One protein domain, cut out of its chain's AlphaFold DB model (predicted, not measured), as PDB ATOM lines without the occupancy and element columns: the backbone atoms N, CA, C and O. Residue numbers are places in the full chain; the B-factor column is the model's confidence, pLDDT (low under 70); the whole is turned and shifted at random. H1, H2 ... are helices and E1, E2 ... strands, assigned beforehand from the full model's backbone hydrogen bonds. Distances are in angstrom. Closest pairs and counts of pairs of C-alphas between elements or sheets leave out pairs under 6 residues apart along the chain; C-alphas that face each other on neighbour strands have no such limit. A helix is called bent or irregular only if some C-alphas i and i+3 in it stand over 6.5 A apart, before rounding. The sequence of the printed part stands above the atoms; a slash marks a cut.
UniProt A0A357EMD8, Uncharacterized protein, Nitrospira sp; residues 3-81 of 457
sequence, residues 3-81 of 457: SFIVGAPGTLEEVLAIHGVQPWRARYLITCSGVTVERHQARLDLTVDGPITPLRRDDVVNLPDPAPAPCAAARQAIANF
ATOM      1  N   SER A   3      -1.308 -25.851  -8.900       93.38
ATOM      2  CA  SER A   3      -2.301 -26.640  -8.173       93.38
ATOM      3  C   SER A   3      -3.556 -26.679  -9.025       93.38
ATOM      4  O   SER A   3      -3.941 -25.654  -9.594       93.38
ATOM      5  N   PHE A   4      -4.158 -27.852  -9.171       96.00
ATOM      6  CA  PHE A   4      -5.378 -28.006  -9.949       96.00
ATOM      7  C   PHE A   4      -6.318 -29.020  -9.307       96.00
ATOM      8  O   PHE A   4      -5.900 -29.947  -8.611       96.00
ATOM      9  N   ILE A   5      -7.609 -28.805  -9.544       96.50
ATOM     10  CA  ILE A   5      -8.690 -29.633  -9.019       96.50
ATOM     11  C   ILE A   5      -9.051 -30.675 -10.074       96.50
ATOM     12  O   ILE A   5      -9.261 -30.343 -11.242       96.50
ATOM     13  N   VAL A   6      -9.154 -31.932  -9.657       97.00
ATOM     14  CA  VAL A   6      -9.565 -33.037 -10.522       97.00
ATOM     15  C   VAL A   6     -11.029 -32.854 -10.924       97.00
ATOM     16  O   VAL A   6     -11.939 -32.972 -10.103       97.00
ATOM     17  N   GLY A   7     -11.273 -32.571 -12.206       95.12
ATOM     18  CA  GLY A   7     -12.631 -32.381 -12.738       95.12
ATOM     19  C   GLY A   7     -13.380 -33.690 -13.027       95.12
ATOM     20  O   GLY A   7     -14.604 -33.772 -12.855       95.12
ATOM     21  N   ALA A   8     -12.649 -34.732 -13.436       95.62
ATOM     22  CA  ALA A   8     -13.177 -36.052 -13.767       95.62
ATOM     23  C   ALA A   8     -12.341 -37.154 -13.088       95.62
ATOM     24  O   ALA A   8     -11.117 -37.034 -13.067       95.62
ATOM     25  N   PRO A   9     -12.971 -38.210 -12.535       96.38
ATOM     26  CA  PRO A   9     -12.244 -39.342 -11.969       96.38
ATOM     27  C   PRO A   9     -11.328 -40.017 -12.995       96.38
ATOM     28  O   PRO A   9     -11.670 -40.102 -14.173       96.38
ATOM     29  N   GLY A  10     -10.202 -40.538 -12.522       95.88
ATOM     30  CA  GLY A  10      -9.193 -41.218 -13.333       95.88
ATOM     31  C   GLY A  10      -8.020 -41.653 -12.463       95.88
ATOM     32  O   GLY A  10      -8.055 -41.500 -11.245       95.88
ATOM     33  N   THR A  11      -6.975 -42.195 -13.061       96.00
ATOM     34  CA  THR A  11      -5.702 -42.434 -12.370       96.00
ATOM     35  C   THR A  11      -4.889 -41.144 -12.258       96.00
ATOM     36  O   THR A  11      -5.081 -40.197 -13.023       96.00
ATOM     37  N   LEU A  12      -3.949 -41.095 -11.311       94.56
ATOM     38  CA  LEU A  12      -3.024 -39.969 -11.176       94.56
ATOM     39  C   LEU A  12      -2.238 -39.719 -12.473       94.56
ATOM     40  O   LEU A  12      -2.075 -38.566 -12.858       94.56
ATOM     41  N   GLU A  13      -1.784 -40.767 -13.166       91.50
ATOM     42  CA  GLU A  13      -1.086 -40.653 -14.455       91.50
ATOM     43  C   GLU A  13      -1.963 -40.010 -15.540       91.50
ATOM     44  O   GLU A  13      -1.509 -39.085 -16.212       91.50
ATOM     45  N   GLU A  14      -3.222 -40.437 -15.677       91.44
ATOM     46  CA  GLU A  14      -4.173 -39.865 -16.643       91.44
ATOM     47  C   GLU A  14      -4.476 -38.396 -16.338       91.44
ATOM     48  O   GLU A  14      -4.449 -37.550 -17.232       91.44
ATOM     49  N   VAL A  15      -4.714 -38.074 -15.065       93.44
ATOM     50  CA  VAL A  15      -4.964 -36.698 -14.625       93.44
ATOM     51  C   VAL A  15      -3.734 -35.821 -14.872       93.44
ATOM     52  O   VAL A  15      -3.854 -34.732 -15.427       93.44
ATOM     53  N   LEU A  16      -2.536 -36.288 -14.523       91.38
ATOM     54  CA  LEU A  16      -1.290 -35.567 -14.789       91.38
ATOM     55  C   LEU A  16      -1.064 -35.348 -16.293       91.38
ATOM     56  O   LEU A  16      -0.665 -34.251 -16.688       91.38
ATOM     57  N   ALA A  17      -1.379 -36.338 -17.132       88.12
ATOM     58  CA  ALA A  17      -1.288 -36.222 -18.586       88.12
ATOM     59  C   ALA A  17      -2.249 -35.160 -19.152       88.12
ATOM     60  O   ALA A  17      -1.836 -34.355 -19.987       88.12
ATOM     61  N   ILE A  18      -3.489 -35.078 -18.646       88.38
ATOM     62  CA  ILE A  18      -4.448 -34.007 -19.000       88.38
ATOM     63  C   ILE A  18      -3.867 -32.619 -18.693       88.38
ATOM     64  O   ILE A  18      -4.096 -31.665 -19.435       88.38
ATOM     65  N   HIS A  19      -3.068 -32.512 -17.630       88.88
ATOM     66  CA  HIS A  19      -2.386 -31.284 -17.228       88.88
ATOM     67  C   HIS A  19      -0.966 -31.137 -17.812       88.88
ATOM     68  O   HIS A  19      -0.187 -30.307 -17.344       88.88
ATOM     69  N   GLY A  20      -0.630 -31.898 -18.861       85.31
ATOM     70  CA  GLY A  20       0.599 -31.727 -19.639       85.31
ATOM     71  C   GLY A  20       1.862 -32.312 -19.003       85.31
ATOM     72  O   GLY A  20       2.968 -31.946 -19.393       85.31
ATOM     73  N   VAL A  21       1.727 -33.212 -18.028       87.00
ATOM     74  CA  VAL A  21       2.858 -33.945 -17.450       87.00
ATOM     75  C   VAL A  21       3.029 -35.266 -18.188       87.00
ATOM     76  O   VAL A  21       2.123 -36.095 -18.213       87.00
ATOM     77  N   GLN A  22       4.212 -35.499 -18.757       85.81
ATOM     78  CA  GLN A  22       4.481 -36.740 -19.481       85.81
ATOM     79  C   GLN A  22       4.358 -37.971 -18.553       85.81
ATOM     80  O   GLN A  22       4.857 -37.919 -17.422       85.81
ATOM     81  N   PRO A  23       3.791 -39.102 -19.020       83.31
ATOM     82  CA  PRO A  23       3.585 -40.313 -18.210       83.31
ATOM     83  C   PRO A  23       4.829 -40.792 -17.448       83.31
ATOM     84  O   PRO A  23       4.794 -41.091 -16.252       83.31
ATOM     85  N   TRP A  24       5.993 -40.775 -18.105       83.50
ATOM     86  CA  TRP A  24       7.250 -41.169 -17.462       83.50
ATOM     87  C   TRP A  24       7.653 -40.242 -16.305       83.50
ATOM     88  O   TRP A  24       8.355 -40.677 -15.389       83.50
ATOM     89  N   ARG A  25       7.200 -38.979 -16.315       84.38
ATOM     90  CA  ARG A  25       7.482 -38.010 -15.249       84.38
ATOM     91  C   ARG A  25       6.662 -38.265 -14.007       84.38
ATOM     92  O   ARG A  25       7.204 -38.159 -12.909       84.38
ATOM     93  N   ALA A  26       5.400 -38.654 -14.176       83.06
ATOM     94  CA  ALA A  26       4.516 -38.992 -13.065       83.06
ATOM     95  C   ALA A  26       5.181 -40.014 -12.132       83.06
ATOM     96  O   ALA A  26       5.276 -39.792 -10.926       83.06
ATOM     97  N   ARG A  27       5.762 -41.073 -12.712       81.75
ATOM     98  CA  ARG A  27       6.458 -42.140 -11.978       81.75
ATOM     99  C   ARG A  27       7.545 -41.619 -11.042       81.75
ATOM    100  O   ARG A  27       7.555 -41.996  -9.875       81.75
ATOM    101  N   TYR A  28       8.436 -40.743 -11.511       82.56
ATOM    102  CA  TYR A  28       9.518 -40.250 -10.650       82.56
ATOM    103  C   TYR A  28       9.067 -39.135  -9.713       82.56
ATOM    104  O   TYR A  28       9.588 -39.041  -8.602       82.56
ATOM    105  N   LEU A  29       8.119 -38.291 -10.142       88.12
ATOM    106  CA  LEU A  29       7.567 -37.230  -9.301       88.12
ATOM    107  C   LEU A  29       6.947 -37.832  -8.043       88.12
ATOM    108  O   LEU A  29       7.135 -37.296  -6.957       88.12
ATOM    109  N   ILE A  30       6.294 -38.987  -8.165       87.94
ATOM    110  CA  ILE A  30       5.772 -39.734  -7.020       87.94
ATOM    111  C   ILE A  30       6.913 -40.176  -6.096       87.94
ATOM    112  O   ILE A  30       6.893 -39.862  -4.906       87.94
ATOM    113  N   THR A  31       7.953 -40.822  -6.639       84.50
ATOM    114  CA  THR A  31       9.097 -41.320  -5.850       84.50
ATOM    115  C   THR A  31       9.808 -40.215  -5.065       84.50
ATOM    116  O   THR A  31      10.322 -40.460  -3.978       84.50
ATOM    117  N   CYS A  32       9.834 -38.989  -5.590       87.81
ATOM    118  CA  CYS A  32      10.514 -37.860  -4.962       87.81
ATOM    119  C   CYS A  32       9.589 -36.864  -4.248       87.81
ATOM    120  O   CYS A  32      10.047 -35.780  -3.883       87.81
ATOM    121  N   SER A  33       8.304 -37.192  -4.055       90.06
ATOM    122  CA  SER A  33       7.293 -36.260  -3.519       90.06
ATOM    123  C   SER A  33       7.167 -34.942  -4.307       90.06
ATOM    124  O   SER A  33       6.778 -33.914  -3.758       90.06
ATOM    125  N   GLY A  34       7.499 -34.964  -5.599       91.06
ATOM    126  CA  GLY A  34       7.290 -33.872  -6.551       91.06
ATOM    127  C   GLY A  34       5.856 -33.757  -7.065       91.06
ATOM    128  O   GLY A  34       5.559 -32.843  -7.824       91.06
ATOM    129  N   VAL A  35       4.973 -34.660  -6.646       94.69
ATOM    130  CA  VAL A  35       3.523 -34.528  -6.769       94.69
ATOM    131  C   VAL A  35       2.885 -34.892  -5.434       94.69
ATOM    132  O   VAL A  35       3.315 -35.838  -4.768       94.69
ATOM    133  N   THR A  36       1.873 -34.134  -5.026       96.12
ATOM    134  CA  THR A  36       1.018 -34.490  -3.891       96.12
ATOM    135  C   THR A  36      -0.438 -34.438  -4.313       96.12
ATOM    136  O   THR A  36      -0.806 -33.674  -5.204       96.12
ATOM    137  N   VAL A  37      -1.259 -35.271  -3.682       97.25
ATOM    138  CA  VAL A  37      -2.706 -35.263  -3.881       97.25
ATOM    139  C   VAL A  37      -3.375 -35.122  -2.526       97.25
ATOM    140  O   VAL A  37      -3.019 -35.836  -1.587       97.25
ATOM    141  N   GLU A  38      -4.335 -34.214  -2.430       97.75
ATOM    142  CA  GLU A  38      -5.154 -33.996  -1.244       97.75
ATOM    143  C   GLU A  38      -6.612 -34.334  -1.547       97.75
ATOM    144  O   GLU A  38      -7.186 -33.861  -2.525       97.75
ATOM    145  N   ARG A  39      -7.221 -35.142  -0.681       97.75
ATOM    146  CA  ARG A  39      -8.632 -35.517  -0.716       97.75
ATOM    147  C   ARG A  39      -9.264 -35.118   0.606       97.75
ATOM    148  O   ARG A  39      -8.879 -35.641   1.647       97.75
ATOM    149  N   HIS A  40     -10.225 -34.196   0.574       96.12
ATOM    150  CA  HIS A  40     -10.870 -33.666   1.784       96.12
ATOM    151  C   HIS A  40      -9.855 -33.208   2.852       96.12
ATOM    152  O   HIS A  40      -9.964 -33.585   4.015       96.12
ATOM    153  N   GLN A  41      -8.842 -32.429   2.448       93.88
ATOM    154  CA  GLN A  41      -7.744 -31.938   3.306       93.88
ATOM    155  C   GLN A  41      -6.789 -33.020   3.847       93.88
ATOM    156  O   GLN A  41      -5.849 -32.699   4.573       93.88
ATOM    157  N   ALA A  42      -6.976 -34.293   3.485       96.75
ATOM    158  CA  ALA A  42      -6.046 -35.368   3.807       96.75
ATOM    159  C   ALA A  42      -5.142 -35.670   2.607       96.75
ATOM    160  O   ALA A  42      -5.616 -35.883   1.491       96.75
ATOM    161  N   ARG A  43      -3.829 -35.726   2.832       96.69
ATOM    162  CA  ARG A  43      -2.867 -36.113   1.794       96.69
ATOM    163  C   ARG A  43      -2.956 -37.617   1.523       96.69
ATOM    164  O   ARG A  43      -2.886 -38.412   2.456       96.69
ATOM    165  N   LEU A  44      -3.077 -37.998   0.254       96.81
ATOM    166  CA  LEU A  44      -3.024 -39.397  -0.170       96.81
ATOM    167  C   LEU A  44      -1.581 -39.916  -0.146       96.81
ATOM    168  O   LEU A  44      -0.645 -39.203  -0.527       96.81
ATOM    169  N   ASP A  45      -1.409 -41.173   0.263       95.06
ATOM    170  CA  ASP A  45      -0.139 -41.885   0.136       95.06
ATOM    171  C   ASP A  45       0.005 -42.452  -1.281       95.06
ATOM    172  O   ASP A  45      -0.606 -43.454  -1.647       95.06
ATOM    173  N   LEU A  46       0.824 -41.781  -2.089       94.19
ATOM    174  CA  LEU A  46       1.076 -42.163  -3.477       94.19
ATOM    175  C   LEU A  46       2.076 -43.322  -3.603       94.19
ATOM    176  O   LEU A  46       2.328 -43.775  -4.713       94.19
ATOM    177  N   THR A  47       2.672 -43.806  -2.509       89.31
ATOM    178  CA  THR A  47       3.658 -44.900  -2.570       89.31
ATOM    179  C   THR A  47       3.020 -46.280  -2.731       89.31
ATOM    180  O   THR A  47       3.698 -47.206  -3.169       89.31
ATOM    181  N   VAL A  48       1.723 -46.405  -2.431       90.62
ATOM    182  CA  VAL A  48       0.972 -47.665  -2.521       90.62
ATOM    183  C   VAL A  48       0.631 -47.993  -3.974       90.62
ATOM    184  O   VAL A  48       1.094 -48.996  -4.510       90.62
ATOM    185  N   ASP A  49      -0.138 -47.118  -4.623       91.81
ATOM    186  CA  ASP A  49      -0.637 -47.345  -5.985       91.81
ATOM    187  C   ASP A  49       0.190 -46.603  -7.050       91.81
ATOM    188  O   ASP A  49       0.098 -46.891  -8.243       91.81
ATOM    189  N   GLY A  50       1.022 -45.636  -6.658       91.75
ATOM    190  CA  GLY A  50       1.876 -44.918  -7.595       91.75
ATOM    191  C   GLY A  50       1.090 -44.230  -8.724       91.75
ATOM    192  O   GLY A  50       0.122 -43.516  -8.469       91.75
ATOM    193  N   PRO A  51       1.502 -44.387  -9.997       91.06
ATOM    194  CA  PRO A  51       0.828 -43.744 -11.129       91.06
ATOM    195  C   PRO A  51      -0.649 -44.129 -11.276       91.06
ATOM    196  O   PRO A  51      -1.433 -43.340 -11.799       91.06
ATOM    197  N   ILE A  52      -1.037 -45.317 -10.800       94.50
ATOM    198  CA  ILE A  52      -2.407 -45.825 -10.913       94.50
ATOM    199  C   ILE A  52      -3.292 -45.441  -9.717       94.50
ATOM    200  O   ILE A  52      -4.421 -45.917  -9.637       94.50
ATOM    201  N   THR A  53      -2.825 -44.569  -8.807       96.50
ATOM    202  CA  THR A  53      -3.647 -44.071  -7.691       96.50
ATOM    203  C   THR A  53      -4.966 -43.494  -8.222       96.50
ATOM    204  O   THR A  53      -4.931 -42.545  -9.011       96.50
ATOM    205  N   PRO A  54      -6.131 -44.019  -7.798       97.38
ATOM    206  CA  PRO A  54      -7.419 -43.541  -8.276       97.38
ATOM    207  C   PRO A  54      -7.745 -42.175  -7.669       97.38
ATOM    208  O   PRO A  54      -7.886 -42.024  -6.447       97.38
ATOM    209  N   LEU A  55      -7.913 -41.189  -8.539       97.62
ATOM    210  CA  LEU A  55      -8.330 -39.834  -8.223       97.62
ATOM    211  C   LEU A  55      -9.835 -39.667  -8.421       97.62
ATOM    212  O   LEU A  55     -10.456 -40.255  -9.309       97.62
ATOM    213  N   ARG A  56     -10.434 -38.860  -7.551       97.69
ATOM    214  CA  ARG A  56     -11.858 -38.529  -7.543       97.69
ATOM    215  C   ARG A  56     -12.036 -37.068  -7.912       97.69
ATOM    216  O   ARG A  56     -11.111 -36.271  -7.797       97.69
ATOM    217  N   ARG A  57     -13.259 -36.725  -8.320       97.44
ATOM    218  CA  ARG A  57     -13.654 -35.324  -8.443       97.44
ATOM    219  C   ARG A  57     -13.355 -34.595  -7.125       97.44
ATOM    220  O   ARG A  57     -13.574 -35.169  -6.060       97.44
ATOM    221  N   ASP A  58     -12.866 -33.367  -7.242       97.25
ATOM    222  CA  ASP A  58     -12.507 -32.466  -6.139       97.25
ATOM    223  C   ASP A  58     -11.226 -32.832  -5.367       97.25
ATOM    224  O   ASP A  58     -10.842 -32.102  -4.450       97.25
ATOM    225  N   ASP A  59     -10.513 -33.900  -5.751       98.19
ATOM    226  CA  ASP A  59      -9.130 -34.079  -5.301       98.19
ATOM    227  C   ASP A  59      -8.277 -32.896  -5.807       98.19
ATOM    228  O   ASP A  59      -8.453 -32.416  -6.930       98.19
ATOM    229  N   VAL A  60      -7.336 -32.428  -4.988       97.56
ATOM    230  CA  VAL A  60      -6.406 -31.345  -5.338       97.56
ATOM    231  C   VAL A  60      -5.039 -31.950  -5.615       97.56
ATOM    232  O   VAL A  60      -4.442 -32.565  -4.733       97.56
ATOM    233  N   VAL A  61      -4.524 -31.767  -6.829       97.00
ATOM    234  CA  VAL A  61      -3.178 -32.205  -7.211       97.00
ATOM    235  C   VAL A  61      -2.239 -31.007  -7.170       97.00
ATOM    236  O   VAL A  61      -2.484 -29.994  -7.826       97.00
ATOM    237  N   ASN A  62      -1.140 -31.129  -6.428       96.00
ATOM    238  CA  ASN A  62      -0.108 -30.103  -6.342       96.00
ATOM    239  C   ASN A  62       1.174 -30.568  -7.038       96.00
ATOM    240  O   ASN A  62       1.738 -31.615  -6.707       96.00
ATOM    241  N   LEU A  63       1.662 -29.740  -7.961       92.88
ATOM    242  CA  LEU A  63       2.936 -29.883  -8.659       92.88
ATOM    243  C   LEU A  63       3.806 -28.650  -8.360       92.88
ATOM    244  O   LEU A  63       3.612 -27.576  -8.946       92.88
ATOM    245  N   PRO A  64       4.755 -28.752  -7.414       88.38
ATOM    246  CA  PRO A  64       5.707 -27.684  -7.160       88.38
ATOM    247  C   PRO A  64       6.563 -27.432  -8.403       88.38
ATOM    248  O   PRO A  64       7.084 -28.362  -9.015       88.38
ATOM    249  N   ASP A  65       6.719 -26.153  -8.739       83.81
ATOM    250  CA  ASP A  65       7.611 -25.690  -9.795       83.81
ATOM    251  C   ASP A  65       8.434 -24.520  -9.226       83.81
ATOM    252  O   ASP A  65       7.821 -23.515  -8.836       83.81
ATOM    253  N   PRO A  66       9.765 -24.674  -9.061       82.94
ATOM    254  CA  PRO A  66      10.557 -25.857  -9.418       82.94
ATOM    255  C   PRO A  66      10.236 -27.085  -8.550       82.94
ATOM    256  O   PRO A  66       9.785 -26.968  -7.409       82.94
ATOM    257  N   ALA A  67      10.501 -28.278  -9.090       84.56
ATOM    258  CA  ALA A  67      10.313 -29.524  -8.348       84.56
ATOM    259  C   ALA A  67      11.195 -29.568  -7.074       84.56
ATOM    260  O   ALA A  67      12.324 -29.065  -7.106       84.56
ATOM    261  N   PRO A  68      10.735 -30.208  -5.978       86.75
ATOM    262  CA  PRO A  68      11.449 -30.246  -4.699       86.75
ATOM    263  C   PRO A  68      12.869 -30.826  -4.790       86.75
ATOM    264  O   PRO A  68      13.163 -31.644  -5.664       86.75
ATOM    265  N   ALA A  69      13.740 -30.471  -3.839       85.69
ATOM    266  CA  ALA A  69      15.137 -30.926  -3.805       85.69
ATOM    267  C   ALA A  69      15.322 -32.462  -3.909       85.69
ATOM    268  O   ALA A  69      16.183 -32.887  -4.683       85.69
ATOM    269  N   PRO A  70      14.505 -33.320  -3.257       85.62
ATOM    270  CA  PRO A  70      14.591 -34.777  -3.438       85.62
ATOM    271  C   PRO A  70      14.410 -35.243  -4.892       85.62
ATOM    272  O   PRO A  70      14.967 -36.264  -5.302       85.62
ATOM    273  N   CYS A  71      13.693 -34.476  -5.719       84.38
ATOM    274  CA  CYS A  71      13.519 -34.780  -7.137       84.38
ATOM    275  C   CYS A  71      14.782 -34.548  -7.967       84.38
ATOM    276  O   CYS A  71      14.840 -35.013  -9.105       84.38
ATOM    277  N   ALA A  72      15.792 -33.845  -7.450       81.50
ATOM    278  CA  ALA A  72      17.098 -33.767  -8.101       81.50
ATOM    279  C   ALA A  72      17.822 -35.126  -8.050       81.50
ATOM    280  O   ALA A  72      18.324 -35.592  -9.071       81.50
ATOM    281  N   ALA A  73      17.793 -35.814  -6.902       76.81
ATOM    282  CA  ALA A  73      18.408 -37.134  -6.742       76.81
ATOM    283  C   ALA A  73      17.690 -38.217  -7.567       76.81
ATOM    284  O   ALA A  73      18.341 -39.013  -8.242       76.81
ATOM    285  N   ALA A  74      16.351 -38.210  -7.590       74.38
ATOM    286  CA  ALA A  74      15.578 -39.130  -8.432       74.38
ATOM    287  C   ALA A  74      15.841 -38.906  -9.934       74.38
ATOM    288  O   ALA A  74      15.982 -39.867 -10.691       74.38
ATOM    289  N   ARG A  75      15.985 -37.643 -10.364       75.50
ATOM    290  CA  ARG A  75      16.414 -37.312 -11.733       75.50
ATOM    291  C   ARG A  75      17.799 -37.877 -12.047       75.50
ATOM    292  O   ARG A  75      17.974 -38.455 -13.116       75.50
ATOM    293  N   GLN A  76      18.747 -37.773 -11.115       75.50
ATOM    294  CA  GLN A  76      20.088 -38.342 -11.274       75.50
ATOM    295  C   GLN A  76      20.062 -39.874 -11.383       75.50
ATOM    296  O   GLN A  76      20.818 -40.441 -12.167       75.50
ATOM    297  N   ALA A  77      19.172 -40.554 -10.652       73.75
ATOM    298  CA  ALA A  77      19.024 -42.003 -10.763       73.75
ATOM    299  C   ALA A  77      18.601 -42.421 -12.181       73.75
ATOM    300  O   ALA A  77      19.225 -43.307 -12.752       73.75
ATOM    301  N   ILE A  78      17.615 -41.744 -12.786       77.19
ATOM    302  CA  ILE A  78      17.184 -42.006 -14.174       77.19
ATOM    303  C   ILE A  78      18.307 -41.708 -15.169       77.19
ATOM    304  O   ILE A  78      18.535 -42.493 -16.088       77.19
ATOM    305  N   ALA A  79      19.036 -40.609 -14.956       75.38
ATOM    306  CA  ALA A  79      20.158 -40.194 -15.796       75.38
ATOM    307  C   ALA A  79      21.244 -41.278 -15.936       75.38
ATOM    308  O   ALA A  79      21.912 -41.358 -16.970       75.38
ATOM    309  N   ASN A  80      21.358 -42.163 -14.940       74.81
ATOM    310  CA  ASN A  80      22.309 -43.271 -14.905       74.81
ATOM    311  C   ASN A  80      21.820 -44.549 -15.617       74.81
ATOM    312  O   ASN A  80      22.564 -45.529 -15.670       74.81
ATOM    313  N   PHE A  81      20.614 -44.558 -16.202       75.81
ATOM    314  CA  PHE A  81      20.083 -45.681 -16.985       75.81
ATOM    315  C   PHE A  81      19.844 -45.290 -18.455       75.81
ATOM    316  O   PHE A  81      18.696 -45.094 -18.860       75.81
TER     317      PHE A  81
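What this domain is: This is residues 3 to 81 of the 457 residues of an uncharacterized protein of Nitrospira sp (UniProt A0A357EMD8). A small three-stranded sheet, E1, E3 and E2, lies at one side of a triangle of short helices, H1, H2 and H3; H1 only grazes the sheet. H4 packs on H2, on the side away from H1, and lies farthest from the mean of the C-alphas. The printed part has 79 residues, with four named helices and three named strands in the order E1 H1 H2 E2 H3 E3 H4, and its class is mixed, helices and strands. The sheet's order is E1 - E3 - E2, antiparallel throughout. The whole is compact, with a radius of gyration of the C-alphas of 12.1 A, yet elongated, spanning 37 by 23 by 21 A.

How they stand to each other: Start at E1, residues 3 to 5, an edge strand antiparallel to E3, residues 60 to 63; N 4 and O 61 are 3.0 A apart, within hydrogen-bond range. On the other side of E3 find E2, residues 36 to 39, also antiparallel, with N 38 and O 60 at 2.8 A. H1, residues 12 to 18, and H2, residues 23 to 31, form a helical hairpin; they touch, closest at the C-alphas of Glu 13 and Pro 23, 6.0 A, at a steep tilt of 43 degrees. E1, H1, H2 and E2 make a split strand-helix-strand unit, two strands running the same way with E3 between them, and its crossover is right-handed. H3, residues 46 to 52, touches H2 at a shallow tilt of 6 degrees, opposite ways, closest at the C-alphas of Arg 27 and Pro 51, 5.9 A. H3 is irregular: C-alphas 48 and 51 are 9.5 A apart. H4, residues 70 to 79, touches H2 at a steep tilt of 49 degrees, closest at the C-alphas of Tyr 28 and Ala 74, 6.5 A, and is apart from H1 and H3. Every O i to N i+4 pair is within hydrogen-bond range in H1 and H4, but 3 of 5 in H2 and 1 of 3 in H3, where 1 of 4 O i to N i+3 pairs is.

Where its parts are: Find C-alpha 3 at (-2.301, -26.640, -8.173), where E1 begins its 7.1 A. H1 is 9.9 A long; H2 runs 13.6 A from C-alpha 23 at (3.585, -40.313, -18.210). E2 is 10.2 A, H3 9.0 A and E3 10.0 A long. H4 runs 14.6 A to C-alpha 79 at (20.158, -40.194, -15.796).

The domain as a whole: The C-alphas farthest apart are those of His 40 and Asn 80, 38.4 A. The printed part has no cut, and no link is long. The mean pLDDT of the printed part is 89.7, that of H4 is 78, and no printed residue is under 70.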